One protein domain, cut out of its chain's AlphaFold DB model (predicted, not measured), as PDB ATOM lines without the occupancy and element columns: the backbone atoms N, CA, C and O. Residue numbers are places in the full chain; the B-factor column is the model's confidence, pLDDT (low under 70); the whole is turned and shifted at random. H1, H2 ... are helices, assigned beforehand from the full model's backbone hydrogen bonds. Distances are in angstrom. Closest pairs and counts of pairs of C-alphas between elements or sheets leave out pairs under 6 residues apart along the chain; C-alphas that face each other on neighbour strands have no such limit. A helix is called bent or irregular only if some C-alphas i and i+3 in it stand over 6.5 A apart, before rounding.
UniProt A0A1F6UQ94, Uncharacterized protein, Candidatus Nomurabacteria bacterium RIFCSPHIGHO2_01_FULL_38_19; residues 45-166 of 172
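This is residues 45 to 166 of the 172 residues of an uncharacterized protein of Candidatus Nomurabacteria bacterium RIFCSPHIGHO2_01_FULL_38_19 (UniProt A0A1F6UQ94). Two long helices, H3 and H5, run side by side in opposite directions as a long pair; beyond the last residue of H3 the backbone turns in the link of residues 118 to 122, and the short H4 already runs back toward H5. Near the middle of the length H1 crosses H3, H2a packs on H1, and at the end away from H4 the arm H2b lies near the beginning of H3 and the last part of H5. The printed part has 122 residues with five named helices, in the order H1, H2, H3, H4, H5, and no named strand; the class is all helix, part aligned and part crossed in its packing. The whole is loose, with a radius of gyration of the C-alphas of 17.2 A, and only just elongated, with spans of 55 by 28 by 22 A.

Start at Phe 45 and go to C-alpha 50 at (-2.096, 57.496, 163.067), where H1 begins; it holds residues 50 to 59. Next comes H2, residues 65 to 88, which by its hydrogen bonds was assigned as one helix but is bent: C-alphas 77 and 80 are 9.6 A apart. Its arm H2a holds residues 65 to 77 and measures 18.8 A from first to last C-alpha; its arm H2b holds residues 80 to 88. Find C-alpha 90 at (-0.891, 72.714, 166.413); from there H3, the longest helix, runs through residues 90 to 117 over 40.1 A. H4 holds residues 123 to 133 and measures 15.2 A. H5 holds residues 135 to 159, 36.4 A long, and ends at C-alpha 159 at (-4.398, 65.767, 179.360). Look near residue 145 for a kink of 26 degrees in H5; this helix is neither bent nor irregular, but only just, for C-alphas 145 and 148 are 6.2 A apart.

Begin with H3, the hub, which touches H1, H4 and H5. H3 and H5 touch, with the C-alphas of Leu 99 and Ile 142 closest at 6.4 A. They run opposite ways at a shallow tilt of 33 degrees, only just short of steep. H3 and H4 form a helical hairpin, opposite ways at a shallow tilt of 28 degrees; residues 113 to 117 of H3 alone touch H4, and the closest C-alphas are those of Tyr 117 and Arg 123, 4.9 A apart. H4 and H5 meet only through their link. At residues 93 to 100 alone H3 touches H1, about perpendicular at 85 degrees, with the C-alphas of Leu 57 and Gln 97 closest at 6.3 A. H1 touches H2a, about perpendicular at 74 degrees; the closest C-alphas are those of Thr 55 and Val 67, 5.4 A apart, and H2a touches with residues 67 to 71 alone. H2a is apart from H3, H4 and H5. H2b is close to H5 but not clearly touching it, with the C-alphas of Phe 85 and Met 157 closest at 6.5 A. In the backbones of H2b, H3 and H4 every O i to N i+4 pair is within hydrogen-bond range; the figures are 5 of 6 in H1, 7 of 9 in H2a and 19 of 21 in H5.

The two C-alphas farthest apart are those of Asp 80 and Lys 121, 55.7 A. Read from residue 45 to 166 and you meet no cut; the first and last printed C-alphas are 13.6 A apart. The links H1 to H2, H2 to H3, H3 to H4 and H4 to H5 are tight. The mean pLDDT of the printed part is 87.3, and the low-confidence place to look for, under 70, is residues 59 to 70.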
ATOM      1  N   PHE A  45       2.996  52.529 166.689       85.44
ATOM      2  CA  PHE A  45       2.350  52.962 167.927       85.44
ATOM      3  C   PHE A  45       0.822  53.008 167.766       85.44
ATOM      4  O   PHE A  45       0.297  53.683 166.879       85.44
ATOM      5  N   GLY A  46       0.106  52.286 168.634       80.00
ATOM      6  CA  GLY A  46      -1.359  52.250 168.644       80.00
ATOM      7  C   GLY A  46      -1.992  51.645 167.384       80.00
ATOM      8  O   GLY A  46      -3.208  51.757 167.218       80.00
ATOM      9  N   ASN A  47      -1.192  51.017 166.506       79.12
ATOM     10  CA  ASN A  47      -1.561  50.398 165.226       79.12
ATOM     11  C   ASN A  47      -2.286  51.361 164.260       79.12
ATOM     12  O   ASN A  47      -1.694  51.905 163.338       79.12
ATOM     13  N   ASN A  48      -3.555  51.649 164.537       82.94
ATOM     14  CA  ASN A  48      -4.423  52.524 163.753       82.94
ATOM     15  C   ASN A  48      -4.462  53.973 164.252       82.94
ATOM     16  O   ASN A  48      -5.121  54.804 163.632       82.94
ATOM     17  N   PHE A  49      -3.767  54.305 165.342       88.19
ATOM     18  CA  PHE A  49      -3.847  55.635 165.954       88.19
ATOM     19  C   PHE A  49      -3.469  56.770 164.984       88.19
ATOM     20  O   PHE A  49      -4.110  57.818 164.966       88.19
ATOM     21  N   TYR A  50      -2.498  56.532 164.097       88.81
ATOM     22  CA  TYR A  50      -2.096  57.496 163.067       88.81
ATOM     23  C   TYR A  50      -3.231  57.866 162.093       88.81
ATOM     24  O   TYR A  50      -3.204  58.954 161.515       88.81
ATOM     25  N   LEU A  51      -4.237  56.995 161.919       85.94
ATOM     26  CA  LEU A  51      -5.379  57.254 161.040       85.94
ATOM     27  C   LEU A  51      -6.178  58.461 161.515       85.94
ATOM     28  O   LEU A  51      -6.686  59.193 160.675       85.94
ATOM     29  N   LEU A  52      -6.238  58.723 162.826       87.00
ATOM     30  CA  LEU A  52      -6.889  59.920 163.353       87.00
ATOM     31  C   LEU A  52      -6.278  61.190 162.743       87.00
ATOM     32  O   LEU A  52      -7.002  62.064 162.277       87.00
ATOM     33  N   PHE A  53      -4.952  61.267 162.662       89.50
ATOM     34  CA  PHE A  53      -4.248  62.430 162.117       89.50
ATOM     35  C   PHE A  53      -4.246  62.452 160.588       89.50
ATOM     36  O   PHE A  53      -4.283  63.529 159.989       89.50
ATOM     37  N   LEU A  54      -4.286  61.276 159.952       85.38
ATOM     38  CA  LEU A  54      -4.507  61.167 158.511       85.38
ATOM     39  C   LEU A  54      -5.855  61.785 158.117       85.38
ATOM     40  O   LEU A  54      -5.943  62.418 157.070       85.38
ATOM     41  N   THR A  55      -6.877  61.688 158.977       80.44
ATOM     42  CA  THR A  55      -8.185  62.306 158.703       80.44
ATOM     43  C   THR A  55      -8.117  63.822 158.576       80.44
ATOM     44  O   THR A  55      -8.706  64.384 157.658       80.44
ATOM     45  N   ILE A  56      -7.313  64.463 159.423       80.94
ATOM     46  CA  ILE A  56      -7.105  65.915 159.424       80.94
ATOM     47  C   ILE A  56      -6.347  66.347 158.156       80.94
ATOM     48  O   ILE A  56      -6.564  67.434 157.626       80.94
ATOM     49  N   LEU A  57      -5.434  65.502 157.666       78.44
ATOM     50  CA  LEU A  57      -4.684  65.751 156.433       78.44
ATOM     51  C   LEU A  57      -5.572  65.612 155.181       78.44
ATOM     52  O   LEU A  57      -5.514  66.445 154.274       78.44
ATOM     53  N   GLU A  58      -6.407  64.571 155.133       72.69
ATOM     54  CA  GLU A  58      -7.281  64.285 153.990       72.69
ATOM     55  C   GLU A  58      -8.492  65.216 153.900       72.69
ATOM     56  O   GLU A  58      -8.896  65.550 152.786       72.69
ATOM     57  N   GLU A  59      -9.030  65.697 155.027       65.19
ATOM     58  CA  GLU A  59     -10.083  66.724 155.039       65.19
ATOM     59  C   GLU A  59      -9.666  67.971 154.244       65.19
ATOM     60  O   GLU A  59     -10.468  68.535 153.501       65.19
ATOM     61  N   LYS A  60      -8.384  68.349 154.319       60.28
ATOM     62  CA  LYS A  60      -7.832  69.491 153.579       60.28
ATOM     63  C   LYS A  60      -7.651  69.232 152.078       60.28
ATOM     64  O   LYS A  60      -7.544  70.194 151.323       60.28
ATOM     65  N   SER A  61      -7.578  67.968 151.644       56.31
ATOM     66  CA  SER A  61      -7.040  67.606 150.320       56.31
ATOM     67  C   SER A  61      -8.024  66.878 149.399       56.31
ATOM     68  O   SER A  61      -8.047  67.183 148.211       56.31
ATOM     69  N   ASN A  62      -8.811  65.920 149.910       57.25
ATOM     70  CA  ASN A  62      -9.963  65.275 149.254       57.25
ATOM     71  C   ASN A  62     -10.528  64.206 150.219       57.25
ATOM     72  O   ASN A  62      -9.843  63.210 150.469       57.25
ATOM     73  N   PRO A  63     -11.730  64.359 150.790       55.22
ATOM     74  CA  PRO A  63     -12.137  63.527 151.916       55.22
ATOM     75  C   PRO A  63     -12.532  62.101 151.489       55.22
ATOM     76  O   PRO A  63     -13.527  61.882 150.795       55.22
ATOM     77  N   ASN A  64     -11.782  61.098 151.955       60.25
ATOM     78  CA  ASN A  64     -12.162  59.693 151.836       60.25
ATOM     79  C   ASN A  64     -13.308  59.368 152.819       60.25
ATOM     80  O   ASN A  64     -13.213  59.612 154.022       60.25
ATOM     81  N   LEU A  65     -14.407  58.782 152.329       54.94
ATOM     82  CA  LEU A  65     -15.620  58.504 153.118       54.94
ATOM     83  C   LEU A  65     -15.376  57.631 154.363       54.94
ATOM     84  O   LEU A  65     -16.080  57.785 155.363       54.94
ATOM     85  N   GLY A  66     -14.397  56.721 154.323       58.03
ATOM     86  CA  GLY A  66     -14.039  55.887 155.482       58.03
ATOM     87  C   GLY A  66     -13.342  56.673 156.598       58.03
ATOM     88  O   GLY A  66     -13.495  56.357 157.777       58.03
ATOM     89  N   VAL A  67     -12.639  57.734 156.217       60.75
ATOM     90  CA  VAL A  67     -11.802  58.584 157.065       60.75
ATOM     91  C   VAL A  67     -12.653  59.681 157.724       60.75
ATOM     92  O   VAL A  67     -12.551  59.900 158.927       60.75
ATOM     93  N   ILE A  68     -13.633  60.252 157.013       63.53
ATOM     94  CA  ILE A  68     -14.603  61.216 157.582       63.53
ATOM     95  C   ILE A  68     -15.335  60.655 158.815       63.53
ATOM     96  O   ILE A  68     -15.645  61.392 159.750       63.53
ATOM     97  N   ARG A  69     -15.614  59.343 158.851       66.19
ATOM     98  CA  ARG A  69     -16.283  58.707 160.002       66.19
ATOM     99  C   ARG A  69     -15.450  58.776 161.283       66.19
ATOM    100  O   ARG A  69     -16.033  58.869 162.358       66.19
ATOM    101  N   TYR A  70     -14.121  58.745 161.183       67.75
ATOM    102  CA  TYR A  70     -13.232  58.865 162.342       67.75
ATOM    103  C   TYR A  70     -13.229  60.287 162.905       67.75
ATOM    104  O   TYR A  70     -13.335  60.457 164.121       67.75
ATOM    105  N   LEU A  71     -13.181  61.296 162.031       72.31
ATOM    106  CA  LEU A  71     -13.234  62.699 162.435       72.31
ATOM    107  C   LEU A  71     -14.580  63.027 163.096       72.31
ATOM    108  O   LEU A  71     -14.601  63.466 164.242       72.31
ATOM    109  N   LYS A  72     -15.698  62.682 162.442       73.62
ATOM    110  CA  LYS A  72     -17.048  62.895 162.994       73.62
ATOM    111  C   LYS A  72     -17.237  62.225 164.348       73.62
ATOM    112  O   LYS A  72     -17.722  62.855 165.276       73.62
ATOM    113  N   LYS A  73     -16.790  60.974 164.496       72.81
ATOM    114  CA  LYS A  73     -16.845  60.265 165.781       72.81
ATOM    115  C   LYS A  73     -16.042  60.991 166.866       72.81
ATOM    116  O   LYS A  73     -16.451  61.008 168.019       72.81
ATOM    117  N   THR A  74     -14.901  61.579 166.516       76.56
ATOM    118  CA  THR A  74     -14.064  62.326 167.467       76.56
ATOM    119  C   THR A  74     -14.737  63.629 167.891       76.56
ATOM    120  O   THR A  74     -14.779  63.935 169.082       76.56
ATOM    121  N   GLU A  75     -15.327  64.356 166.942       79.94
ATOM    122  CA  GLU A  75     -16.095  65.575 167.210       79.94
ATOM    123  C   GLU A  75     -17.354  65.298 168.041       79.94
ATOM    124  O   GLU A  75     -17.617  66.017 169.000       79.94
ATOM    125  N   GLU A  76     -18.096  64.231 167.736       81.38
ATOM    126  CA  GLU A  76     -19.281  63.814 168.495       81.38
ATOM    127  C   GLU A  76     -18.940  63.415 169.937       81.38
ATOM    128  O   GLU A  76     -19.689  63.730 170.860       81.38
ATOM    129  N   LEU A  77     -17.815  62.722 170.145       79.69
ATOM    130  CA  LEU A  77     -17.422  62.229 171.468       79.69
ATOM    131  C   LEU A  77     -16.787  63.303 172.353       79.69
ATOM    132  O   LEU A  77     -16.968  63.265 173.570       79.69
ATOM    133  N   TYR A  78     -16.009  64.216 171.770       83.94
ATOM    134  CA  TYR A  78     -15.136  65.108 172.539       83.94
ATOM    135  C   TYR A  78     -15.343  66.598 172.255       83.94
ATOM    136  O   TYR A  78     -14.858  67.414 173.038       83.94
ATOM    137  N   GLY A  79     -16.069  66.970 171.194       85.25
ATOM    138  CA  GLY A  79     -16.499  68.342 170.907       85.25
ATOM    139  C   GLY A  79     -15.407  69.396 171.112       85.25
ATOM    140  O   GLY A  79     -14.365  69.383 170.456       85.25
ATOM    141  N   ASP A  80     -15.627  70.306 172.058       87.75
ATOM    142  CA  ASP A  80     -14.703  71.406 172.353       87.75
ATOM    143  C   ASP A  80     -13.353  70.952 172.924       87.75
ATOM    144  O   ASP A  80     -12.351  71.644 172.741       87.75
ATOM    145  N   ASN A  81     -13.280  69.785 173.572       88.75
ATOM    146  CA  ASN A  81     -12.001  69.242 174.035       88.75
ATOM    147  C   ASN A  81     -11.124  68.818 172.851       88.75
ATOM    148  O   ASN A  81      -9.910  68.999 172.904       88.75
ATOM    149  N   TRP A  82     -11.726  68.321 171.764       90.06
ATOM    150  CA  TRP A  82     -11.001  68.020 170.529       90.06
ATOM    151  C   TRP A  82     -10.447  69.287 169.875       90.06
ATOM    152  O   TRP A  82      -9.265  69.337 169.546       90.06
ATOM    153  N   LYS A  83     -11.257  70.349 169.775       88.75
ATOM    154  CA  LYS A  83     -10.797  71.647 169.249       88.75
ATOM    155  C   LYS A  83      -9.640  72.217 170.069       88.75
ATOM    156  O   LYS A  83      -8.603  72.545 169.505       88.75
ATOM    157  N   LYS A  84      -9.769  72.232 171.401       90.56
ATOM    158  CA  LYS A  84      -8.700  72.677 172.311       90.56
ATOM    159  C   LYS A  84      -7.432  71.845 172.166       90.56
ATOM    160  O   LYS A  84      -6.338  72.395 172.213       90.56
ATOM    161  N   PHE A  85      -7.562  70.530 172.002       93.50
ATOM    162  CA  PHE A  85      -6.415  69.669 171.743       93.50
ATOM    163  C   PHE A  85      -5.701  70.080 170.447       93.50
ATOM    164  O   PHE A  85      -4.486  70.267 170.473       93.50
ATOM    165  N   LEU A  86      -6.435  70.275 169.348       92.12
ATOM    166  CA  LEU A  86      -5.852  70.680 168.067       92.12
ATOM    167  C   LEU A  86      -5.180  72.057 168.137       92.12
ATOM    168  O   LEU A  86      -4.069  72.214 167.637       92.12
ATOM    169  N   GLU A  87      -5.820  73.032 168.783       92.31
ATOM    170  CA  GLU A  87      -5.288  74.391 168.945       92.31
ATOM    171  C   GLU A  87      -4.016  74.405 169.802       92.31
ATOM    172  O   GLU A  87      -2.995  74.956 169.394       92.31
ATOM    173  N   ASN A  88      -4.043  73.736 170.958       95.38
ATOM    174  CA  ASN A  88      -2.917  73.723 171.896       95.38
ATOM    175  C   ASN A  88      -1.720  72.900 171.401       95.38
ATOM    176  O   ASN A  88      -0.619  73.063 171.920       95.38
ATOM    177  N   ASN A  89      -1.926  72.007 170.431       95.94
ATOM    178  CA  ASN A  89      -0.896  71.102 169.923       95.94
ATOM    179  C   ASN A  89      -0.634  71.297 168.422       95.94
ATOM    180  O   ASN A  89      -0.121  70.389 167.772       95.94
ATOM    181  N   ALA A  90      -0.963  72.463 167.855       94.00
ATOM    182  CA  ALA A  90      -0.891  72.714 166.413       94.00
ATOM    183  C   ALA A  90       0.477  72.374 165.786       94.00
ATOM    184  O   ALA A  90       0.532  71.798 164.699       94.00
ATOM    185  N   GLU A  91       1.579  72.666 166.485       96.38
ATOM    186  CA  GLU A  91       2.932  72.317 166.032       96.38
ATOM    187  C   GLU A  91       3.143  70.797 165.954       96.38
ATOM    188  O   GLU A  91       3.574  70.286 164.920       96.38
ATOM    189  N   LEU A  92       2.769  70.059 167.004       96.62
ATOM    190  CA  LEU A  92       2.837  68.595 167.035       96.62
ATOM    191  C   LEU A  92       1.995  67.978 165.909       96.62
ATOM    192  O   LEU A  92       2.457  67.075 165.210       96.62
ATOM    193  N   ILE A  93       0.780  68.490 165.692       94.56
ATOM    194  CA  ILE A  93      -0.092  68.043 164.597       94.56
ATOM    195  C   ILE A  93       0.567  68.301 163.240       94.56
ATOM    196  O   ILE A  93       0.547  67.419 162.384       94.56
ATOM    197  N   SER A  94       1.191  69.466 163.047       94.38
ATOM    198  CA  SER A  94       1.905  69.790 161.809       94.38
ATOM    199  C   SER A  94       3.066  68.825 161.547       94.38
ATOM    200  O   SER A  94       3.216  68.346 160.424       94.38
ATOM    201  N   GLN A  95       3.854  68.488 162.572       96.81
ATOM    202  CA  GLN A  95       4.961  67.529 162.450       96.81
ATOM    203  C   GLN A  95       4.460  66.119 162.098       96.81
ATOM    204  O   GLN A  95       5.041  65.437 161.252       96.81
ATOM    205  N   ILE A  96       3.350  65.684 162.704       95.94
ATOM    206  CA  ILE A  96       2.697  64.415 162.353       95.94
ATOM    207  C   ILE A  96       2.222  64.447 160.894       95.94
ATOM    208  O   ILE A  96       2.467  63.497 160.152       95.94
ATOM    209  N   GLN A  97       1.575  65.532 160.461       93.69
ATOM    210  CA  GLN A  97       1.063  65.682 159.094       93.69
ATOM    211  C   GLN A  97       2.174  65.621 158.039       93.69
ATOM    212  O   GLN A  97       2.005  64.944 157.025       93.69
ATOM    213  N   GLU A  98       3.324  66.247 158.293       94.12
ATOM    214  CA  GLU A  98       4.484  66.186 157.396       94.12
ATOM    215  C   GLU A  98       4.976  64.743 157.191       94.12
ATOM    216  O   GLU A  98       5.213  64.305 156.063       94.12
ATOM    217  N   LEU A  99       5.077  63.963 158.272       95.38
ATOM    218  CA  LEU A  99       5.476  62.555 158.191       95.38
ATOM    219  C   LEU A  99       4.406  61.678 157.529       95.38
ATOM    220  O   LEU A  99       4.744  60.706 156.854       95.38
ATOM    221  N   LEU A 100       3.122  62.008 157.683       93.44
ATOM    222  CA  LEU A 100       2.038  61.289 157.013       93.44
ATOM    223  C   LEU A 100       2.015  61.529 155.499       93.44
ATOM    224  O   LEU A 100       1.728  60.591 154.752       93.44
ATOM    225  N   GLU A 101       2.386  62.718 155.021       92.88
ATOM    226  CA  GLU A 101       2.606  62.952 153.586       92.88
ATOM    227  C   GLU A 101       3.763  62.096 153.049       92.88
ATOM    228  O   GLU A 101       3.650  61.466 151.993       92.88
ATOM    229  N   GLN A 102       4.853  61.962 153.812       94.50
ATOM    230  CA  GLN A 102       5.942  61.043 153.454       94.50
ATOM    231  C   GLN A 102       5.464  59.582 153.437       94.50
ATOM    232  O   GLN A 102       5.760  58.840 152.498       94.50
ATOM    233  N   GLN A 103       4.665  59.164 154.425       92.81
ATOM    234  CA  GLN A 103       4.076  57.822 154.465       92.81
ATOM    235  C   GLN A 103       3.154  57.562 153.264       92.81
ATOM    236  O   GLN A 103       3.121  56.445 152.747       92.81
ATOM    237  N   LYS A 104       2.422  58.574 152.789       91.56
ATOM    238  CA  LYS A 104       1.564  58.479 151.601       91.56
ATOM    239  C   LYS A 104       2.380  58.236 150.331       91.56
ATOM    240  O   LYS A 104       2.045  57.333 149.565       91.56
ATOM    241  N   LEU A 105       3.477  58.970 150.144       94.06
ATOM    242  CA  LEU A 105       4.418  58.734 149.043       94.06
ATOM    243  C   LEU A 105       5.065  57.344 149.141       94.06
ATOM    244  O   LEU A 105       5.153  56.632 148.144       94.06
ATOM    245  N   PHE A 106       5.445  56.908 150.346       94.50
ATOM    246  CA  PHE A 106       5.943  55.549 150.557       94.50
ATOM    247  C   PHE A 106       4.894  54.482 150.201       94.50
ATOM    248  O   PHE A 106       5.219  53.488 149.556       94.50
ATOM    249  N   ASN A 107       3.627  54.675 150.575       92.00
ATOM    250  CA  ASN A 107       2.556  53.741 150.219       92.00
ATOM    251  C   ASN A 107       2.370  53.645 148.696       92.00
ATOM    252  O   ASN A 107       2.065  52.562 148.193       92.00
ATOM    253  N   GLN A 108       2.586  54.743 147.963       94.50
ATOM    254  CA  GLN A 108       2.612  54.728 146.501       94.50
ATOM    255  C   GLN A 108       3.781  53.886 145.974       94.50
ATOM    256  O   GLN A 108       3.539  52.947 145.222       94.50
ATOM    257  N   LEU A 109       5.008  54.116 146.464       95.06
ATOM    258  CA  LEU A 109       6.175  53.286 146.121       95.06
ATOM    259  C   LEU A 109       5.926  51.799 146.379       95.06
ATOM    260  O   LEU A 109       6.263  50.951 145.558       95.06
ATOM    261  N   PHE A 110       5.334  51.470 147.528       94.06
ATOM    262  CA  PHE A 110       5.058  50.089 147.892       94.06
ATOM    263  C   PHE A 110       4.000  49.456 146.980       94.06
ATOM    264  O   PHE A 110       4.117  48.288 146.618       94.06
ATOM    265  N   LYS A 111       2.980  50.215 146.566       94.50
ATOM    266  CA  LYS A 111       1.984  49.751 145.594       94.50
ATOM    267  C   LYS A 111       2.632  49.444 144.243       94.50
ATOM    268  O   LYS A 111       2.367  48.379 143.688       94.50
ATOM    269  N   ASP A 112       3.487  50.336 143.762       94.75
ATOM    270  CA  ASP A 112       4.206  50.193 142.493       94.75
ATOM    271  C   ASP A 112       5.165  48.993 142.539       94.75
ATOM    272  O   ASP A 112       5.133  48.118 141.673       94.75
ATOM    273  N   PHE A 113       5.902  48.847 143.641       94.94
ATOM    274  CA  PHE A 113       6.711  47.664 143.930       94.94
ATOM    275  C   PHE A 113       5.895  46.362 143.897       94.94
ATOM    276  O   PHE A 113       6.314  45.372 143.294       94.94
ATOM    277  N   MET A 114       4.704  46.349 144.505       93.94
ATOM    278  CA  MET A 114       3.831  45.174 144.489       93.94
ATOM    279  C   MET A 114       3.338  44.833 143.079       93.94
ATOM    280  O   MET A 114       3.114  43.657 142.804       93.94
ATOM    281  N   ILE A 115       3.188  45.809 142.177       93.62
ATOM    282  CA  ILE A 115       2.886  45.545 140.761       93.62
ATOM    283  C   ILE A 115       4.057  44.801 140.107       93.62
ATOM    284  O   ILE A 115       3.835  43.772 139.468       93.62
ATOM    285  N   LEU A 116       5.296  45.241 140.350       92.25
ATOM    286  CA  LEU A 116       6.511  44.582 139.846       92.25
ATOM    287  C   LEU A 116       6.707  43.161 140.399       92.25
ATOM    288  O   LEU A 116       7.348  42.333 139.766       92.25
ATOM    289  N   TYR A 117       6.160  42.853 141.576       89.19
ATOM    290  CA  TYR A 117       6.270  41.526 142.191       89.19
ATOM    291  C   TYR A 117       5.170  40.540 141.790       89.19
ATOM    292  O   TYR A 117       5.268  39.355 142.116       89.19
ATOM    293  N   ARG A 118       4.117  40.995 141.096       88.00
ATOM    294  CA  ARG A 118       3.006  40.126 140.669       88.00
ATOM    295  C   ARG A 118       3.389  39.157 139.560       88.00
ATOM    296  O   ARG A 118       2.763  38.107 139.454       88.00
ATOM    297  N   SER A 119       4.384  39.498 138.748       87.69
ATOM    298  CA  SER A 119       4.837  38.660 137.645       87.69
ATOM    299  C   SER A 119       6.246  38.148 137.872       87.69
ATOM    300  O   SER A 119       7.130  38.859 138.347       87.69
ATOM    301  N   GLN A 120       6.474  36.901 137.466       88.75
ATOM    302  CA  GLN A 120       7.796  36.297 137.516       88.75
ATOM    303  C   GLN A 120       8.788  37.015 136.586       88.75
ATOM    304  O   GLN A 120       9.969  37.074 136.914       88.75
ATOM    305  N   LYS A 121       8.323  37.600 135.469       88.94
ATOM    306  CA  LYS A 121       9.193  38.291 134.501       88.94
ATOM    307  C   LYS A 121       9.750  39.612 135.029       88.94
ATOM    308  O   LYS A 121      10.857  40.001 134.678       88.94
ATOM    309  N   THR A 122       8.987  40.310 135.867       92.12
ATOM    310  CA  THR A 122       9.323  41.654 136.367       92.12
ATOM    311  C   THR A 122       9.897  41.630 137.783       92.12
ATOM    312  O   THR A 122      10.439  42.629 138.257       92.12
ATOM    313  N   ARG A 123       9.886  40.466 138.441       92.56
ATOM    314  CA  ARG A 123      10.362  40.277 139.816       92.56
ATOM    315  C   ARG A 123      11.819  40.682 140.037       92.56
ATOM    316  O   ARG A 123      12.153  41.224 141.090       92.56
ATOM    317  N   GLU A 124      12.693  40.441 139.063       92.44
ATOM    318  CA  GLU A 124      14.103  40.849 139.140       92.44
ATOM    319  C   GLU A 124      14.268  42.371 139.061       92.44
ATOM    320  O   GLU A 124      15.093  42.942 139.772       92.44
ATOM    321  N   LEU A 125      13.466  43.052 138.230       92.00
ATOM    322  CA  LEU A 125      13.400  44.519 138.216       92.00
ATOM    323  C   LEU A 125      12.889  45.042 139.561       92.00
ATOM    324  O   LEU A 125      13.534  45.895 140.164       92.00
ATOM    325  N   GLY A 126      11.806  44.451 140.077       93.38
ATOM    326  CA  GLY A 126      11.266  44.759 141.400       93.38
ATOM    327  C   GLY A 126      12.299  44.598 142.522       93.38
ATOM    328  O   GLY A 126      12.388  45.432 143.420       93.38
ATOM    329  N   SER A 127      13.094  43.526 142.490       93.12
ATOM    330  CA  SER A 127      14.124  43.266 143.505       93.12
ATOM    331  C   SER A 127      15.233  44.312 143.452       93.12
ATOM    332  O   SER A 127      15.565  44.895 144.483       93.12
ATOM    333  N   ARG A 128      15.726  44.621 142.245       93.50
ATOM    334  CA  ARG A 128      16.747  45.654 142.029       93.50
ATOM    335  C   ARG A 128      16.285  47.025 142.504       93.50
ATOM    336  O   ARG A 128      17.017  47.667 143.247       93.50
ATOM    337  N   ILE A 129      15.077  47.459 142.132       94.12
ATOM    338  CA  ILE A 129      14.586  48.782 142.541       94.12
ATOM    339  C   ILE A 129      14.346  48.858 144.055       94.12
ATOM    340  O   ILE A 129      14.606  49.885 144.672       94.12
ATOM    341  N   ASN A 130      13.910  47.767 144.691       91.94
ATOM    342  CA  ASN A 130      13.752  47.731 146.144       91.94
ATOM    343  C   ASN A 130      15.086  47.861 146.890       91.94
ATOM    344  O   ASN A 130      15.146  48.561 147.901       91.94
ATOM    345  N   GLU A 131      16.139  47.208 146.396       91.31
ATOM    346  CA  GLU A 131      17.495  47.356 146.933       91.31
ATOM    347  C   GLU A 131      18.061  48.756 146.668       91.31
ATOM    348  O   GLU A 131      18.584  49.379 147.590       91.31
ATOM    349  N   GLU A 132      17.899  49.268 145.445       93.19
ATOM    350  CA  GLU A 132      18.337  50.606 145.024       93.19
ATOM    351  C   GLU A 132      17.726  51.704 145.903       93.19
ATOM    352  O   GLU A 132      18.439  52.569 146.412       93.19
ATOM    353  N   LEU A 133      16.407  51.662 146.101       92.25
ATOM    354  CA  LEU A 133      15.677  52.677 146.858       92.25
ATOM    355  C   LEU A 133      15.699  52.437 148.369       92.25
ATOM    356  O   LEU A 133      15.355  53.340 149.130       92.25
ATOM    357  N   ASN A 134      16.076  51.235 148.816       91.56
ATOM    358  CA  ASN A 134      16.009  50.822 150.214       91.56
ATOM    359  C   ASN A 134      14.614  51.087 150.827       91.56
ATOM    360  O   ASN A 134      14.478  51.806 151.821       91.56
ATOM    361  N   LEU A 135      13.558  50.507 150.234       90.56
ATOM    362  CA  LEU A 135      12.164  50.757 150.657       90.56
ATOM    363  C   LEU A 135      11.945  50.465 152.150       90.56
ATOM    364  O   LEU A 135      11.245  51.208 152.838       90.56
ATOM    365  N   GLN A 136      12.580  49.415 152.679       89.06
ATOM    366  CA  GLN A 136      12.514  49.101 154.106       89.06
ATOM    367  C   GLN A 136      13.144  50.205 154.969       89.06
ATOM    368  O   GLN A 136      12.591  50.545 156.013       89.06
ATOM    369  N   GLY A 137      14.271  50.778 154.538       89.50
ATOM    370  CA  GLY A 137      14.903  51.912 155.209       89.50
ATOM    371  C   GLY A 137      14.008  53.147 155.219       89.50
ATOM    372  O   GLY A 137      13.826  53.745 156.272       89.50
ATOM    373  N   ILE A 138      13.373  53.471 154.087       91.44
ATOM    374  CA  ILE A 138      12.420  54.590 153.992       91.44
ATOM    375  C   ILE A 138      11.267  54.397 154.983       91.44
ATOM    376  O   ILE A 138      10.977  55.290 155.781       91.44
ATOM    377  N   LYS A 139      10.638  53.214 154.973       90.25
ATOM    378  CA  LYS A 139       9.560  52.873 155.911       90.25
ATOM    379  C   LYS A 139      10.017  53.043 157.357       90.25
ATOM    380  O   LYS A 139       9.322  53.662 158.158       90.25
ATOM    381  N   ASN A 140      11.173  52.481 157.694       89.38
ATOM    382  CA  ASN A 140      11.691  52.509 159.053       89.38
ATOM    383  C   ASN A 140      11.989  53.939 159.517       89.38
ATOM    384  O   ASN A 140      11.621  54.313 160.626       89.38
ATOM    385  N   ASP A 141      12.586  54.766 158.670       90.38
ATOM    386  CA  ASP A 141      12.878  56.152 159.020       90.38
ATOM    387  C   ASP A 141      11.605  56.956 159.304       90.38
ATOM    388  O   ASP A 141      11.546  57.649 160.323       90.38
ATOM    389  N   ILE A 142      10.569  56.819 158.467       92.44
ATOM    390  CA  ILE A 142       9.274  57.486 158.678       92.44
ATOM    391  C   ILE A 142       8.679  57.055 160.022       92.44
ATOM    392  O   ILE A 142       8.374  57.900 160.866       92.44
ATOM    393  N   TRP A 143       8.572  55.746 160.270       92.12
ATOM    394  CA  TRP A 143       7.958  55.229 161.496       92.12
ATOM    395  C   TRP A 143       8.780  55.510 162.757       92.12
ATOM    396  O   TRP A 143       8.201  55.758 163.813       92.12
ATOM    397  N   SER A 144      10.112  55.550 162.660       91.25
ATOM    398  CA  SER A 144      10.985  55.904 163.787       91.25
ATOM    399  C   SER A 144      10.757  57.333 164.289       91.25
ATOM    400  O   SER A 144      10.887  57.589 165.484       91.25
ATOM    401  N   LYS A 145      10.377  58.247 163.387       93.38
ATOM    402  CA  LYS A 145      10.052  59.643 163.703       93.38
ATOM    403  C   LYS A 145       8.582  59.810 164.071       93.38
ATOM    404  O   LYS A 145       8.264  60.574 164.975       93.38
ATOM    405  N   LEU A 146       7.693  59.074 163.406       94.62
ATOM    406  CA  LEU A 146       6.254  59.183 163.613       94.62
ATOM    407  C   LEU A 146       5.825  58.602 164.969       94.62
ATOM    408  O   LEU A 146       5.033  59.223 165.669       94.62
ATOM    409  N   ASN A 147       6.375  57.456 165.381       94.12
ATOM    410  CA  ASN A 147       5.989  56.785 166.629       94.12
ATOM    411  C   ASN A 147       6.129  57.666 167.888       94.12
ATOM    412  O   ASN A 147       5.167  57.736 168.656       94.12
ATOM    413  N   PRO A 148       7.264  58.357 168.128       95.31
ATOM    414  CA  PRO A 148       7.384  59.273 169.261       95.31
ATOM    415  C   PRO A 148       6.346  60.398 169.245       95.31
ATOM    416  O   PRO A 148       5.798  60.723 170.294       95.31
ATOM    417  N   LEU A 149       6.041  60.964 168.072       97.12
ATOM    418  CA  LEU A 149       5.050  62.037 167.947       97.12
ATOM    419  C   LEU A 149       3.630  61.531 168.210       97.12
ATOM    420  O   LEU A 149       2.861  62.184 168.906       97.12
ATOM    421  N   LEU A 150       3.296  60.336 167.718       95.81
ATOM    422  CA  LEU A 150       2.021  59.688 168.020       95.81
ATOM    423  C   LEU A 150       1.876  59.405 169.521       95.81
ATOM    424  O   LEU A 150       0.815  59.647 170.093       95.81
ATOM    425  N   LYS A 151       2.946  58.965 170.186       95.56
ATOM    426  CA  LYS A 151       2.941  58.796 171.642       95.56
ATOM    427  C   LYS A 151       2.696  60.125 172.365       95.56
ATOM    428  O   LYS A 151       1.830  60.188 173.231       95.56
ATOM    429  N   GLN A 152       3.395  61.193 171.976       96.50
ATOM    430  CA  GLN A 152       3.174  62.531 172.541       96.50
ATOM    431  C   GLN A 152       1.739  63.017 172.319       96.50
ATOM    432  O   GLN A 152       1.133  63.589 173.222       96.50
ATOM    433  N   ALA A 153       1.168  62.754 171.142       95.31
ATOM    434  CA  ALA A 153      -0.207  63.121 170.843       95.31
ATOM    435  C   ALA A 153      -1.205  62.346 171.717       95.31
ATOM    436  O   ALA A 153      -2.155  62.946 172.209       95.31
ATOM    437  N   SER A 154      -0.961  61.057 171.979       94.75
ATOM    438  CA  SER A 154      -1.743  60.256 172.933       94.75
ATOM    439  C   SER A 154      -1.729  60.874 174.335       94.75
ATOM    440  O   SER A 154      -2.782  61.132 174.913       94.75
ATOM    441  N   GLU A 155      -0.543  61.201 174.854       95.62
ATOM    442  CA  GLU A 155      -0.382  61.818 176.179       95.62
ATOM    443  C   GLU A 155      -1.037  63.211 176.256       95.62
ATOM    444  O   GLU A 155      -1.607  63.598 177.279       95.62
ATOM    445  N   ALA A 156      -0.973  63.992 175.175       95.12
ATOM    446  CA  ALA A 156      -1.627  65.294 175.086       95.12
ATOM    447  C   ALA A 156      -3.159  65.176 174.990       95.12
ATOM    448  O   ALA A 156      -3.870  65.976 175.599       95.12
ATOM    449  N   MET A 157      -3.675  64.159 174.292       93.50
ATOM    450  CA  MET A 157      -5.106  63.844 174.251       93.50
ATOM    451  C   MET A 157      -5.643  63.532 175.653       93.50
ATOM    452  O   MET A 157      -6.647  64.117 176.062       93.50
ATOM    453  N   GLU A 158      -4.946  62.690 176.421       93.44
ATOM    454  CA  GLU A 158      -5.324  62.350 177.801       93.44
ATOM    455  C   GLU A 158      -5.393  63.587 178.707       93.44
ATOM    456  O   GLU A 158      -6.365  63.768 179.444       93.44
ATOM    457  N   LYS A 159      -4.416  64.499 178.601       92.38
ATOM    458  CA  LYS A 159      -4.398  65.767 179.360       92.38
ATOM    459  C   LYS A 159      -5.583  66.682 179.041       92.38
ATOM    460  O   LYS A 159      -5.980  67.481 179.885       92.38
ATOM    461  N   CYS A 160      -6.157  66.566 177.845       89.50
ATOM    462  CA  CYS A 160      -7.355  67.296 177.434       89.50
ATOM    463  C   CYS A 160      -8.662  66.533 177.731       89.50
ATOM    464  O   CYS A 160      -9.738  66.999 177.355       89.50
ATOM    465  N   GLY A 161      -8.594  65.376 178.400       88.50
ATOM    466  CA  GLY A 161      -9.759  64.548 178.723       88.50
ATOM    467  C   GLY A 161     -10.274  63.700 177.555       88.50
ATOM    468  O   GLY A 161     -11.421  63.250 177.593       88.50
ATOM    469  N   LEU A 162      -9.462  63.487 176.516       89.94
ATOM    470  CA  LEU A 162      -9.763  62.568 175.419       89.94
ATOM    471  C   LEU A 162      -9.208  61.176 175.732       89.94
ATOM    472  O   LEU A 162      -8.220  61.046 176.448       89.94
ATOM    473  N   LYS A 163      -9.829  60.132 175.172       89.56
ATOM    474  CA  LYS A 163      -9.374  58.740 175.332       89.56
ATOM    475  C   LYS A 163      -8.720  58.251 174.038       89.56
ATOM    476  O   LYS A 163      -9.455  57.876 173.113       89.56
ATOM    477  N   PRO A 164      -7.383  58.305 173.910       87.25
ATOM    478  CA  PRO A 164      -6.686  57.915 172.683       87.25
ATOM    479  C   PRO A 164      -6.864  56.424 172.345       87.25
ATOM    480  O   PRO A 164      -6.865  56.050 171.172       87.25
ATOM    481  N   GLU A 165      -7.125  55.572 173.338       86.75
ATOM    482  CA  GLU A 165      -7.339  54.127 173.184       86.75
ATOM    483  C   GLU A 165      -8.566  53.802 172.329       86.75
ATOM    484  O   GLU A 165      -8.614  52.760 171.679       86.75
ATOM    485  N   ALA A 166      -9.545  54.713 172.262       82.31
ATOM    486  CA  ALA A 166     -10.716  54.571 171.395       82.31
ATOM    487  C   ALA A 166     -10.361  54.532 169.894       82.31
ATOM    488  O   ALA A 166     -11.205  54.161 169.071       82.31
TER     489      ALA A 166